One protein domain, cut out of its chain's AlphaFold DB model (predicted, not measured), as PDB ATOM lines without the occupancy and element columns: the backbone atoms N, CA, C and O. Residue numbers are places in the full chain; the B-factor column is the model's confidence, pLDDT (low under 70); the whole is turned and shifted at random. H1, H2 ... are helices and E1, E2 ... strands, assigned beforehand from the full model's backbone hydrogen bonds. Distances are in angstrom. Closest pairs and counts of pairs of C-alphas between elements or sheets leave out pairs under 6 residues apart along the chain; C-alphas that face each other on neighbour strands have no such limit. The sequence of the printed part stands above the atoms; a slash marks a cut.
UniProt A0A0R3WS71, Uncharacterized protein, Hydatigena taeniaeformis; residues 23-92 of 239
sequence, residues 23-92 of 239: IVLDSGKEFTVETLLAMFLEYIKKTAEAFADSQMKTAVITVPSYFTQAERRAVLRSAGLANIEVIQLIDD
ATOM      1  N   ILE A  23     189.435 245.533 166.525       55.50
ATOM      2  CA  ILE A  23     188.032 245.612 166.932       55.50
ATOM      3  C   ILE A  23     187.169 245.855 165.694       55.50
ATOM      4  O   ILE A  23     187.258 246.904 165.054       55.50
ATOM      5  N   VAL A  24     186.298 244.892 165.384       48.38
ATOM      6  CA  VAL A  24     185.309 244.995 164.302       48.38
ATOM      7  C   VAL A  24     184.029 245.640 164.838       48.38
ATOM      8  O   VAL A  24     183.382 245.092 165.734       48.38
ATOM      9  N   LEU A  25     183.644 246.797 164.291       55.59
ATOM     10  CA  LEU A  25     182.354 247.437 164.587       55.59
ATOM     11  C   LEU A  25     181.243 246.885 163.675       55.59
ATOM     12  O   LEU A  25     181.520 246.367 162.595       55.59
ATOM     13  N   ASP A  26     179.970 247.086 164.046       50.69
ATOM     14  CA  ASP A  26     178.777 246.637 163.285       50.69
ATOM     15  C   ASP A  26     178.737 247.116 161.810       50.69
ATOM     16  O   ASP A  26     177.949 246.612 161.013       50.69
ATOM     17  N   SER A  27     179.599 248.065 161.427       56.88
ATOM     18  CA  SER A  27     179.762 248.565 160.052       56.88
ATOM     19  C   SER A  27     180.799 247.809 159.203       56.88
ATOM     20  O   SER A  27     181.075 248.233 158.084       56.88
ATOM     21  N   GLY A  28     181.398 246.727 159.716       62.47
ATOM     22  CA  GLY A  28     182.449 245.968 159.021       62.47
ATOM     23  C   GLY A  28     183.797 246.692 158.945       62.47
ATOM     24  O   GLY A  28     184.679 246.271 158.206       62.47
ATOM     25  N   LYS A  29     183.953 247.793 159.688       66.31
ATOM     26  CA  LYS A  29     185.218 248.514 159.830       66.31
ATOM     27  C   LYS A  29     186.021 247.934 160.984       66.31
ATOM     28  O   LYS A  29     185.478 247.738 162.075       66.31
ATOM     29  N   GLU A  30     187.303 247.725 160.730       69.31
ATOM     30  CA  GLU A  30     188.278 247.233 161.694       69.31
ATOM     31  C   GLU A  30     189.099 248.411 162.210       69.31
ATOM     32  O   GLU A  30     189.567 249.249 161.437       69.31
ATOM     33  N   PHE A  31     189.236 248.502 163.529       75.88
ATOM     34  CA  PHE A  31     190.040 249.528 164.177       75.88
ATOM     35  C   PHE A  31     191.062 248.880 165.094       75.88
ATOM     36  O   PHE A  31     190.732 247.970 165.856       75.88
ATOM     37  N   THR A  32     192.289 249.395 165.074       82.81
ATOM     38  CA  THR A  32     193.265 249.048 166.107       82.81
ATOM     39  C   THR A  32     192.873 249.703 167.428       82.81
ATOM     40  O   THR A  32     192.217 250.753 167.452       82.81
ATOM     41  N   VAL A  33     193.315 249.123 168.542       82.88
ATOM     42  CA  VAL A  33     193.118 249.712 169.878       82.88
ATOM     43  C   VAL A  33     193.667 251.128 169.944       82.88
ATOM     44  O   VAL A  33     193.014 252.003 170.507       82.88
ATOM     45  N   GLU A  34     194.829 251.379 169.336       85.56
ATOM     46  CA  GLU A  34     195.423 252.713 169.342       85.56
ATOM     47  C   GLU A  34     194.563 253.727 168.595       85.56
ATOM     48  O   GLU A  34     194.466 254.878 169.009       85.56
ATOM     49  N   THR A  35     193.893 253.299 167.523       86.75
ATOM     50  CA  THR A  35     192.991 254.169 166.764       86.75
ATOM     51  C   THR A  35     191.750 254.512 167.584       86.75
ATOM     52  O   THR A  35     191.355 255.673 167.650       86.75
ATOM     53  N   LEU A  36     191.158 253.531 168.272       85.44
ATOM     54  CA  LEU A  36     190.006 253.772 169.146       85.44
ATOM     55  C   LEU A  36     190.369 254.659 170.340       85.44
ATOM     56  O   LEU A  36     189.621 255.578 170.683       85.44
ATOM     57  N   LEU A  37     191.532 254.419 170.949       87.38
ATOM     58  CA  LEU A  37     192.035 255.252 172.034       87.38
ATOM     59  C   LEU A  37     192.333 256.675 171.543       87.38
ATOM     60  O   LEU A  37     191.999 257.629 172.237       87.38
ATOM     61  N   ALA A  38     192.878 256.841 170.336       90.94
ATOM     62  CA  ALA A  38     193.106 258.152 169.731       90.94
ATOM     63  C   ALA A  38     191.799 258.928 169.515       90.94
ATOM     64  O   ALA A  38     191.713 260.090 169.903       90.94
ATOM     65  N   MET A  39     190.759 258.282 168.978       88.81
ATOM     66  CA  MET A  39     189.435 258.899 168.813       88.81
ATOM     67  C   MET A  39     188.856 259.367 170.156       88.81
ATOM     68  O   MET A  39     188.259 260.441 170.249       88.81
ATOM     69  N   PHE A  40     189.052 258.578 171.214       87.56
ATOM     70  CA  PHE A  40     188.632 258.950 172.562       87.56
ATOM     71  C   PHE A  40     189.447 260.120 173.133       87.56
ATOM     72  O   PHE A  40     188.873 261.057 173.691       87.56
ATOM     73  N   LEU A  41     190.772 260.106 172.964       90.94
ATOM     74  CA  LEU A  41     191.648 261.201 173.383       90.94
ATOM     75  C   LEU A  41     191.324 262.503 172.639       90.94
ATOM     76  O   LEU A  41     191.302 263.564 173.255       90.94
ATOM     77  N   GLU A  42     191.002 262.430 171.347       91.56
ATOM     78  CA  GLU A  42     190.560 263.578 170.555       91.56
ATOM     79  C   GLU A  42     189.236 264.152 171.086       91.56
ATOM     80  O   GLU A  42     189.085 265.370 171.202       91.56
ATOM     81  N   TYR A  43     188.286 263.292 171.466       90.56
ATOM     82  CA  TYR A  43     187.035 263.719 172.098       90.56
ATOM     83  C   TYR A  43     187.277 264.433 173.439       90.56
ATOM     84  O   TYR A  43     186.704 265.500 173.684       90.56
ATOM     85  N   ILE A  44     188.155 263.887 174.291       89.19
ATOM     86  CA  ILE A  44     188.535 264.526 175.562       89.19
ATOM     87  C   ILE A  44     189.199 265.874 175.303       89.19
ATOM     88  O   ILE A  44     188.816 266.863 175.926       89.19
ATOM     89  N   LYS A  45     190.153 265.931 174.368       91.81
ATOM     90  CA  LYS A  45     190.838 267.166 173.983       91.81
ATOM     91  C   LYS A  45     189.837 268.237 173.562       91.81
ATOM     92  O   LYS A  45     189.842 269.305 174.154       91.81
ATOM     93  N   LYS A  46     188.927 267.935 172.629       89.88
ATOM     94  CA  LYS A  46     187.892 268.887 172.184       89.88
ATOM     95  C   LYS A  46     187.013 269.374 173.334       89.88
ATOM     96  O   LYS A  46     186.670 270.549 173.389       89.88
ATOM     97  N   THR A  47     186.666 268.484 174.263       90.44
ATOM     98  CA  THR A  47     185.878 268.840 175.452       90.44
ATOM     99  C   THR A  47     186.655 269.786 176.372       90.44
ATOM    100  O   THR A  47     186.099 270.769 176.857       90.44
ATOM    101  N   ALA A  48     187.944 269.518 176.591       90.75
ATOM    102  CA  ALA A  48     188.817 270.360 177.404       90.75
ATOM    103  C   ALA A  48     189.084 271.726 176.747       90.75
ATOM    104  O   ALA A  48     189.026 272.744 177.428       90.75
ATOM    105  N   GLU A  49     189.317 271.757 175.432       93.31
ATOM    106  CA  GLU A  49     189.504 272.988 174.653       93.31
ATOM    107  C   GLU A  49     188.245 273.861 174.676       93.31
ATOM    108  O   GLU A  49     188.344 275.065 174.894       93.31
ATOM    109  N   ALA A  50     187.060 273.258 174.536       93.44
ATOM    110  CA  ALA A  50     185.789 273.974 174.636       93.44
ATOM    111  C   ALA A  50     185.539 274.546 176.040       93.44
ATOM    112  O   ALA A  50     184.949 275.613 176.173       93.44
ATOM    113  N   PHE A  51     185.977 273.849 177.092       93.44
ATOM    114  CA  PHE A  51     185.861 274.337 178.466       93.44
ATOM    115  C   PHE A  51     186.851 275.469 178.774       93.44
ATOM    116  O   PHE A  51     186.502 276.418 179.473       93.44
ATOM    117  N   ALA A  52     188.084 275.364 178.276       93.12
ATOM    118  CA  ALA A  52     189.154 276.328 178.528       93.12
ATOM    119  C   ALA A  52     189.176 277.511 177.544       93.12
ATOM    120  O   ALA A  52     189.992 278.414 177.722       93.12
ATOM    121  N   ASP A  53     188.340 277.472 176.502       94.00
ATOM    122  CA  ASP A  53     188.328 278.407 175.366       94.00
ATOM    123  C   ASP A  53     189.728 278.622 174.756       94.00
ATOM    124  O   ASP A  53     190.151 279.725 174.416       94.00
ATOM    125  N   SER A  54     190.510 277.540 174.695       94.31
ATOM    126  CA  SER A  54     191.919 277.582 174.305       94.31
ATOM    127  C   SER A  54     192.386 276.246 173.746       94.31
ATOM    128  O   SER A  54     191.927 275.185 174.166       94.31
ATOM    129  N   GLN A  55     193.330 276.297 172.805       92.88
ATOM    130  CA  GLN A  55     193.893 275.111 172.170       92.88
ATOM    131  C   GLN A  55     194.850 274.374 173.117       92.88
ATOM    132  O   GLN A  55     195.789 274.960 173.658       92.88
ATOM    133  N   MET A  56     194.683 273.057 173.231       90.69
ATOM    134  CA  MET A  56     195.489 272.193 174.090       90.69
ATOM    135  C   MET A  56     196.419 271.336 173.229       90.69
ATOM    136  O   MET A  56     195.983 270.453 172.491       90.69
ATOM    137  N   LYS A  57     197.725 271.606 173.295       92.31
ATOM    138  CA  LYS A  57     198.734 270.883 172.495       92.31
ATOM    139  C   LYS A  57     199.418 269.765 173.269       92.31
ATOM    140  O   LYS A  57     199.734 268.732 172.688       92.31
ATOM    141  N   THR A  58     199.608 269.961 174.567       95.19
ATOM    142  CA  THR A  58     200.392 269.081 175.433       95.19
ATOM    143  C   THR A  58     199.535 268.490 176.547       95.19
ATOM    144  O   THR A  58     198.640 269.169 177.049       95.19
ATOM    145  N   ALA A  59     199.834 267.267 176.987       95.00
ATOM    146  CA  ALA A  59     199.161 266.643 178.126       95.00
ATOM    147  C   ALA A  59     200.093 265.750 178.959       95.00
ATOM    148  O   ALA A  59     201.092 265.223 178.473       95.00
ATOM    149  N   VAL A  60     199.713 265.539 180.218       95.44
ATOM    150  CA  VAL A  60     200.197 264.433 181.054       95.44
ATOM    151  C   VAL A  60     199.079 263.398 181.099       95.44
ATOM    152  O   VAL A  60     197.927 263.753 181.344       95.44
ATOM    153  N   ILE A  61     199.400 262.133 180.833       94.81
ATOM    154  CA  ILE A  61     198.411 261.047 180.795       94.81
ATOM    155  C   ILE A  61     198.713 260.077 181.930       94.81
ATOM    156  O   ILE A  61     199.860 259.657 182.103       94.81
ATOM    157  N   THR A  62     197.688 259.726 182.706       94.12
ATOM    158  CA  THR A  62     197.826 258.725 183.762       94.12
ATOM    159  C   THR A  62     197.697 257.315 183.180       94.12
ATOM    160  O   THR A  62     196.946 257.092 182.224       94.12
ATOM    161  N   VAL A  63     198.466 256.371 183.712       91.94
ATOM    162  CA  VAL A  63     198.402 254.954 183.349       91.94
ATOM    163  C   VAL A  63     198.452 254.081 184.604       91.94
ATOM    164  O   VAL A  63     199.091 254.454 185.592       91.94
ATOM    165  N   PRO A  64     197.856 252.880 184.580       89.38
ATOM    166  CA  PRO A  64     198.000 251.950 185.686       89.38
ATOM    167  C   PRO A  64     199.458 251.528 185.877       89.38
ATOM    168  O   PRO A  64     200.186 251.293 184.909       89.38
ATOM    169  N   SER A  65     199.884 251.363 187.129       87.62
ATOM    170  CA  SER A  65     201.273 250.998 187.453       87.62
ATOM    171  C   SER A  65     201.707 249.665 186.831       87.62
ATOM    172  O   SER A  65     202.869 249.506 186.462       87.62
ATOM    173  N   TYR A  66     200.770 248.733 186.636       87.00
ATOM    174  CA  TYR A  66     201.012 247.419 186.034       87.00
ATOM    175  C   TYR A  66     201.116 247.421 184.503       87.00
ATOM    176  O   TYR A  66     201.357 246.363 183.922       87.00
ATOM    177  N   PHE A  67     200.936 248.567 183.835       88.88
ATOM    178  CA  PHE A  67     201.094 248.641 182.385       88.88
ATOM    179  C   PHE A  67     202.526 248.315 181.963       88.88
ATOM    180  O   PHE A  67     203.497 248.951 182.390       88.88
ATOM    181  N   THR A  68     202.630 247.372 181.036       89.06
ATOM    182  CA  THR A  68     203.860 246.984 180.360       89.06
ATOM    183  C   THR A  68     204.378 248.103 179.457       89.06
ATOM    184  O   THR A  68     203.659 249.017 179.044       89.06
ATOM    185  N   GLN A  69     205.646 247.999 179.058       88.88
ATOM    186  CA  GLN A  69     206.244 248.964 178.136       88.88
ATOM    187  C   GLN A  69     205.536 249.007 176.772       88.88
ATOM    188  O   GLN A  69     205.509 250.056 176.126       88.88
ATOM    189  N   ALA A  70     204.959 247.887 176.328       87.69
ATOM    190  CA  ALA A  70     204.195 247.826 175.087       87.69
ATOM    191  C   ALA A  70     202.897 248.643 175.191       87.69
ATOM    192  O   ALA A  70     202.623 249.462 174.316       87.69
ATOM    193  N   GLU A  71     202.156 248.497 176.289       87.75
ATOM    194  CA  GLU A  71     200.915 249.241 176.541       87.75
ATOM    195  C   GLU A  71     201.185 250.740 176.714       87.75
ATOM    196  O   GLU A  71     200.512 251.564 176.097       87.75
ATOM    197  N   ARG A  72     202.239 251.117 177.451       91.88
ATOM    198  CA  ARG A  72     202.655 252.527 177.582       91.88
ATOM    199  C   ARG A  72     202.999 253.149 176.224       91.88
ATOM    200  O   ARG A  72     202.586 254.269 175.933       91.88
ATOM    201  N   ARG A  73     203.694 252.413 175.349       92.00
ATOM    202  CA  ARG A  73     203.968 252.853 173.966       92.00
ATOM    203  C   ARG A  73     202.696 252.970 173.126       92.00
ATOM    204  O   ARG A  73     202.602 253.898 172.327       92.00
ATOM    205  N   ALA A  74     201.731 252.070 173.306       89.81
ATOM    206  CA  ALA A  74     200.443 252.140 172.622       89.81
ATOM    207  C   ALA A  74     199.662 253.406 173.019       89.81
ATOM    208  O   ALA A  74     199.137 254.096 172.145       89.81
ATOM    209  N   VAL A  75     199.668 253.781 174.305       91.94
ATOM    210  CA  VAL A  75     199.072 255.045 174.783       91.94
ATOM    211  C   VAL A  75     199.750 256.255 174.133       91.94
ATOM    212  O   VAL A  75     199.062 257.116 173.590       91.94
ATOM    213  N   LEU A  76     201.088 256.297 174.105       94.81
ATOM    214  CA  LEU A  76     201.836 257.385 173.454       94.81
ATOM    215  C   LEU A  76     201.533 257.486 171.955       94.81
ATOM    216  O   LEU A  76     201.320 258.581 171.436       94.81
ATOM    217  N   ARG A  77     201.468 256.349 171.254       94.81
ATOM    218  CA  ARG A  77     201.095 256.303 169.834       94.81
ATOM    219  C   ARG A  77     199.681 256.842 169.618       94.81
ATOM    220  O   ARG A  77     199.468 257.632 168.704       94.81
ATOM    221  N   SER A  78     198.741 256.447 170.471       93.06
ATOM    222  CA  SER A  78     197.348 256.906 170.418       93.06
ATOM    223  C   SER A  78     197.240 258.414 170.647       93.06
ATOM    224  O   SER A  78     196.504 259.096 169.941       93.06
ATOM    225  N   ALA A  79     198.016 258.958 171.588       95.06
ATOM    226  CA  ALA A  79     198.088 260.398 171.824       95.06
ATOM    227  C   ALA A  79     198.671 261.153 170.617       95.06
ATOM    228  O   ALA A  79     198.136 262.191 170.230       95.06
ATOM    229  N   GLY A  80     199.692 260.589 169.962       95.31
ATOM    230  CA  GLY A  80     200.235 261.125 168.712       95.31
ATOM    231  C   GLY A  80     199.193 261.185 167.590       95.31
ATOM    232  O   GLY A  80     199.055 262.217 166.940       95.31
ATOM    233  N   LEU A  81     198.397 260.125 167.417       94.81
ATOM    234  CA  LEU A  81     197.277 260.106 166.463       94.81
ATOM    235  C   LEU A  81     196.207 261.166 166.788       94.81
ATOM    236  O   LEU A  81     195.587 261.709 165.877       94.81
ATOM    237  N   ALA A  82     196.021 261.497 168.068       93.00
ATOM    238  CA  ALA A  82     195.108 262.544 168.531       93.00
ATOM    239  C   ALA A  82     195.709 263.970 168.491       93.00
ATOM    240  O   ALA A  82     195.065 264.925 168.938       93.00
ATOM    241  N   ASN A  83     196.928 264.147 167.963       94.75
ATOM    242  CA  ASN A  83     197.678 265.409 167.985       94.75
ATOM    243  C   ASN A  83     197.841 265.981 169.409       94.75
ATOM    244  O   ASN A  83     197.571 267.164 169.652       94.75
ATOM    245  N   ILE A  84     198.229 265.121 170.354       95.75
ATOM    246  CA  ILE A  84     198.557 265.475 171.738       95.75
ATOM    247  C   ILE A  84     200.018 265.112 171.993       95.75
ATOM    248  O   ILE A  84     200.408 263.947 171.902       95.75
ATOM    249  N   GLU A  85     200.824 266.103 172.352       96.25
ATOM    250  CA  GLU A  85     202.194 265.896 172.807       96.25
ATOM    251  C   GLU A  85     202.190 265.471 174.282       96.25
ATOM    252  O   GLU A  85     201.785 266.225 175.170       96.25
ATOM    253  N   VAL A  86     202.611 264.237 174.558       96.69
ATOM    254  CA  VAL A  86     202.638 263.710 175.927       96.69
ATOM    255  C   VAL A  86     203.943 264.110 176.601       96.69
ATOM    256  O   VAL A  86     204.999 263.588 176.253       96.69
ATOM    257  N   ILE A  87     203.856 264.993 177.595       96.06
ATOM    258  CA  ILE A  87     205.012 265.441 178.385       96.06
ATOM    259  C   ILE A  87     205.542 264.276 179.224       96.06
ATOM    260  O   ILE A  87     206.740 264.013 179.280       96.06
ATOM    261  N   GLN A  88     204.626 263.575 179.891       94.81
ATOM    262  CA  GLN A  88     204.954 262.474 180.781       94.81
ATOM    263  C   GLN A  88     203.764 261.523 180.913       94.81
ATOM    264  O   GLN A  88     202.607 261.950 180.956       94.81
ATOM    265  N   LEU A  89     204.062 260.226 181.008       94.31
ATOM    266  CA  LEU A  89     203.132 259.247 181.561       94.31
ATOM    267  C   LEU A  89     203.374 259.137 183.063       94.31
ATOM    268  O   LEU A  89     204.511 258.912 183.483       94.31
ATOM    269  N   ILE A  90     202.318 259.281 183.857       94.12
ATOM    270  CA  ILE A  90     202.375 259.168 185.316       94.12
ATOM    271  C   ILE A  90     201.534 257.982 185.780       94.12
ATOM    272  O   ILE A  90     200.506 257.678 185.184       94.12
ATOM    273  N   ASP A  91     201.958 257.310 186.842       92.75
ATOM    274  CA  ASP A  91     201.160 256.228 187.411       92.75
ATOM    275  C   ASP A  91     199.939 256.788 188.161       92.75
ATOM    276  O   ASP A  91     200.056 257.782 188.884       92.75
ATOM    277  N   ASP A  92     198.780 256.137 188.028       91.62
ATOM    278  CA  ASP A  92     197.498 256.614 188.576       91.62
ATOM    279  C   ASP A  92     197.577 256.962 190.079       91.62
ATOM    280  O   ASP A  92     197.291 258.091 190.482       91.62
TER     281      ASP A  92
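Overview. This is residues 23 to 92 of the 239 residues of an uncharacterized protein of Hydatigena taeniaeformis (UniProt A0A0R3WS71). Look first for a small parallel sheet of two strands, E2 and E3, with the helix H2 packed on it; the long helix H1 makes one long side of the domain and packs on H2 with residues 34 to 41 alone. Before H1, the short strand E1 pairs with residues 23 to 24 in a small turn of chain, and residues 25 to 30 stick out at one end of the long axis. The printed part has 70 residues with two named helices and three named strands, in the order E1, H1, E2, H2, E3; the sheet has the order E2, E3, and the class is mixed, helices and strands. The whole is only just compact, close to loose, with a radius of gyration of the C-alphas of 13.2 A, and its C-alphas span 37 by 30 by 17 A.

Along the chain. Begin at the sheet: find C-alpha 58 at (200.392, 269.081, 175.433), from where E2, residues 58 to 63, runs 16.3 A to C-alpha 63. Its neighbour E3, residues 85 to 91, is the longest strand by residues; it runs 17.5 A and ends at C-alpha 91 at (201.160, 256.228, 187.411). Between these two in the chain is H2, residues 69 to 81, with 18.5 A from first to last C-alpha. Now go back to C-alpha 33 at (193.118, 249.712, 169.878): there H1 begins, residues 33 to 52, and it runs 28.3 A to C-alpha 52 at (189.154, 276.328, 178.528). Just before it you find E1, residues 30 to 32, a strand of 6.9 A.

Arrangement. Read E2 and E3 together: they are parallel neighbours, with 25 degrees between their directions. The C-alphas of Thr 58 and Glu 85 face each other at 4.5 A, and those of Val 63 and Asp 91 at 5.1 A. Look for N 59 and O 85, 2.9 A apart, and N 63 and O 90, 2.8 A apart, both within hydrogen-bond range. E2, H2 and E3 form a strand-helix-strand unit, two parallel neighbour strands with a helix between them in the chain, and its crossover is right-handed. The closest C-alphas of H2 and E3 are those of Leu 76 and Val 86, 6.8 A apart; those of H2 and E2 are Val 63 and Arg 72, 7.6 A apart. Moving outward, H1 and H2 touch, H1 with residues 34 to 41 alone, and their closest C-alphas are those of Ala 38 and Ser 78, 4.5 A apart. The two helices stand at a steep tilt of 54 degrees and run the same way. H1 and E3 are apart. E1 pairs with no named strand, but its residues 30 to 31 pair with residues 23 to 24, antiparallel. E1 and H1 meet only through their link, and E1 is apart from E2, H2 and E3. In H1 and H2 every O i to N i+4 pair is within hydrogen-bond range.

Size, cuts and confidence. The two C-alphas farthest apart are those of Gly 28 and Asp 53, at 36.8 A; the first and last printed C-alphas, of Ile 23 and Asp 92, are 26.1 A apart. The printed part has no cut, and the links E1 to H1, H1 to E2, E2 to H2 and H2 to E3 are tight. Residues 25 to 30, of which 30 belongs to E1, stand free. Read the B-factor column for the model's confidence: the mean pLDDT of the printed part is 87.5, and residues 23 to 30 are under 70.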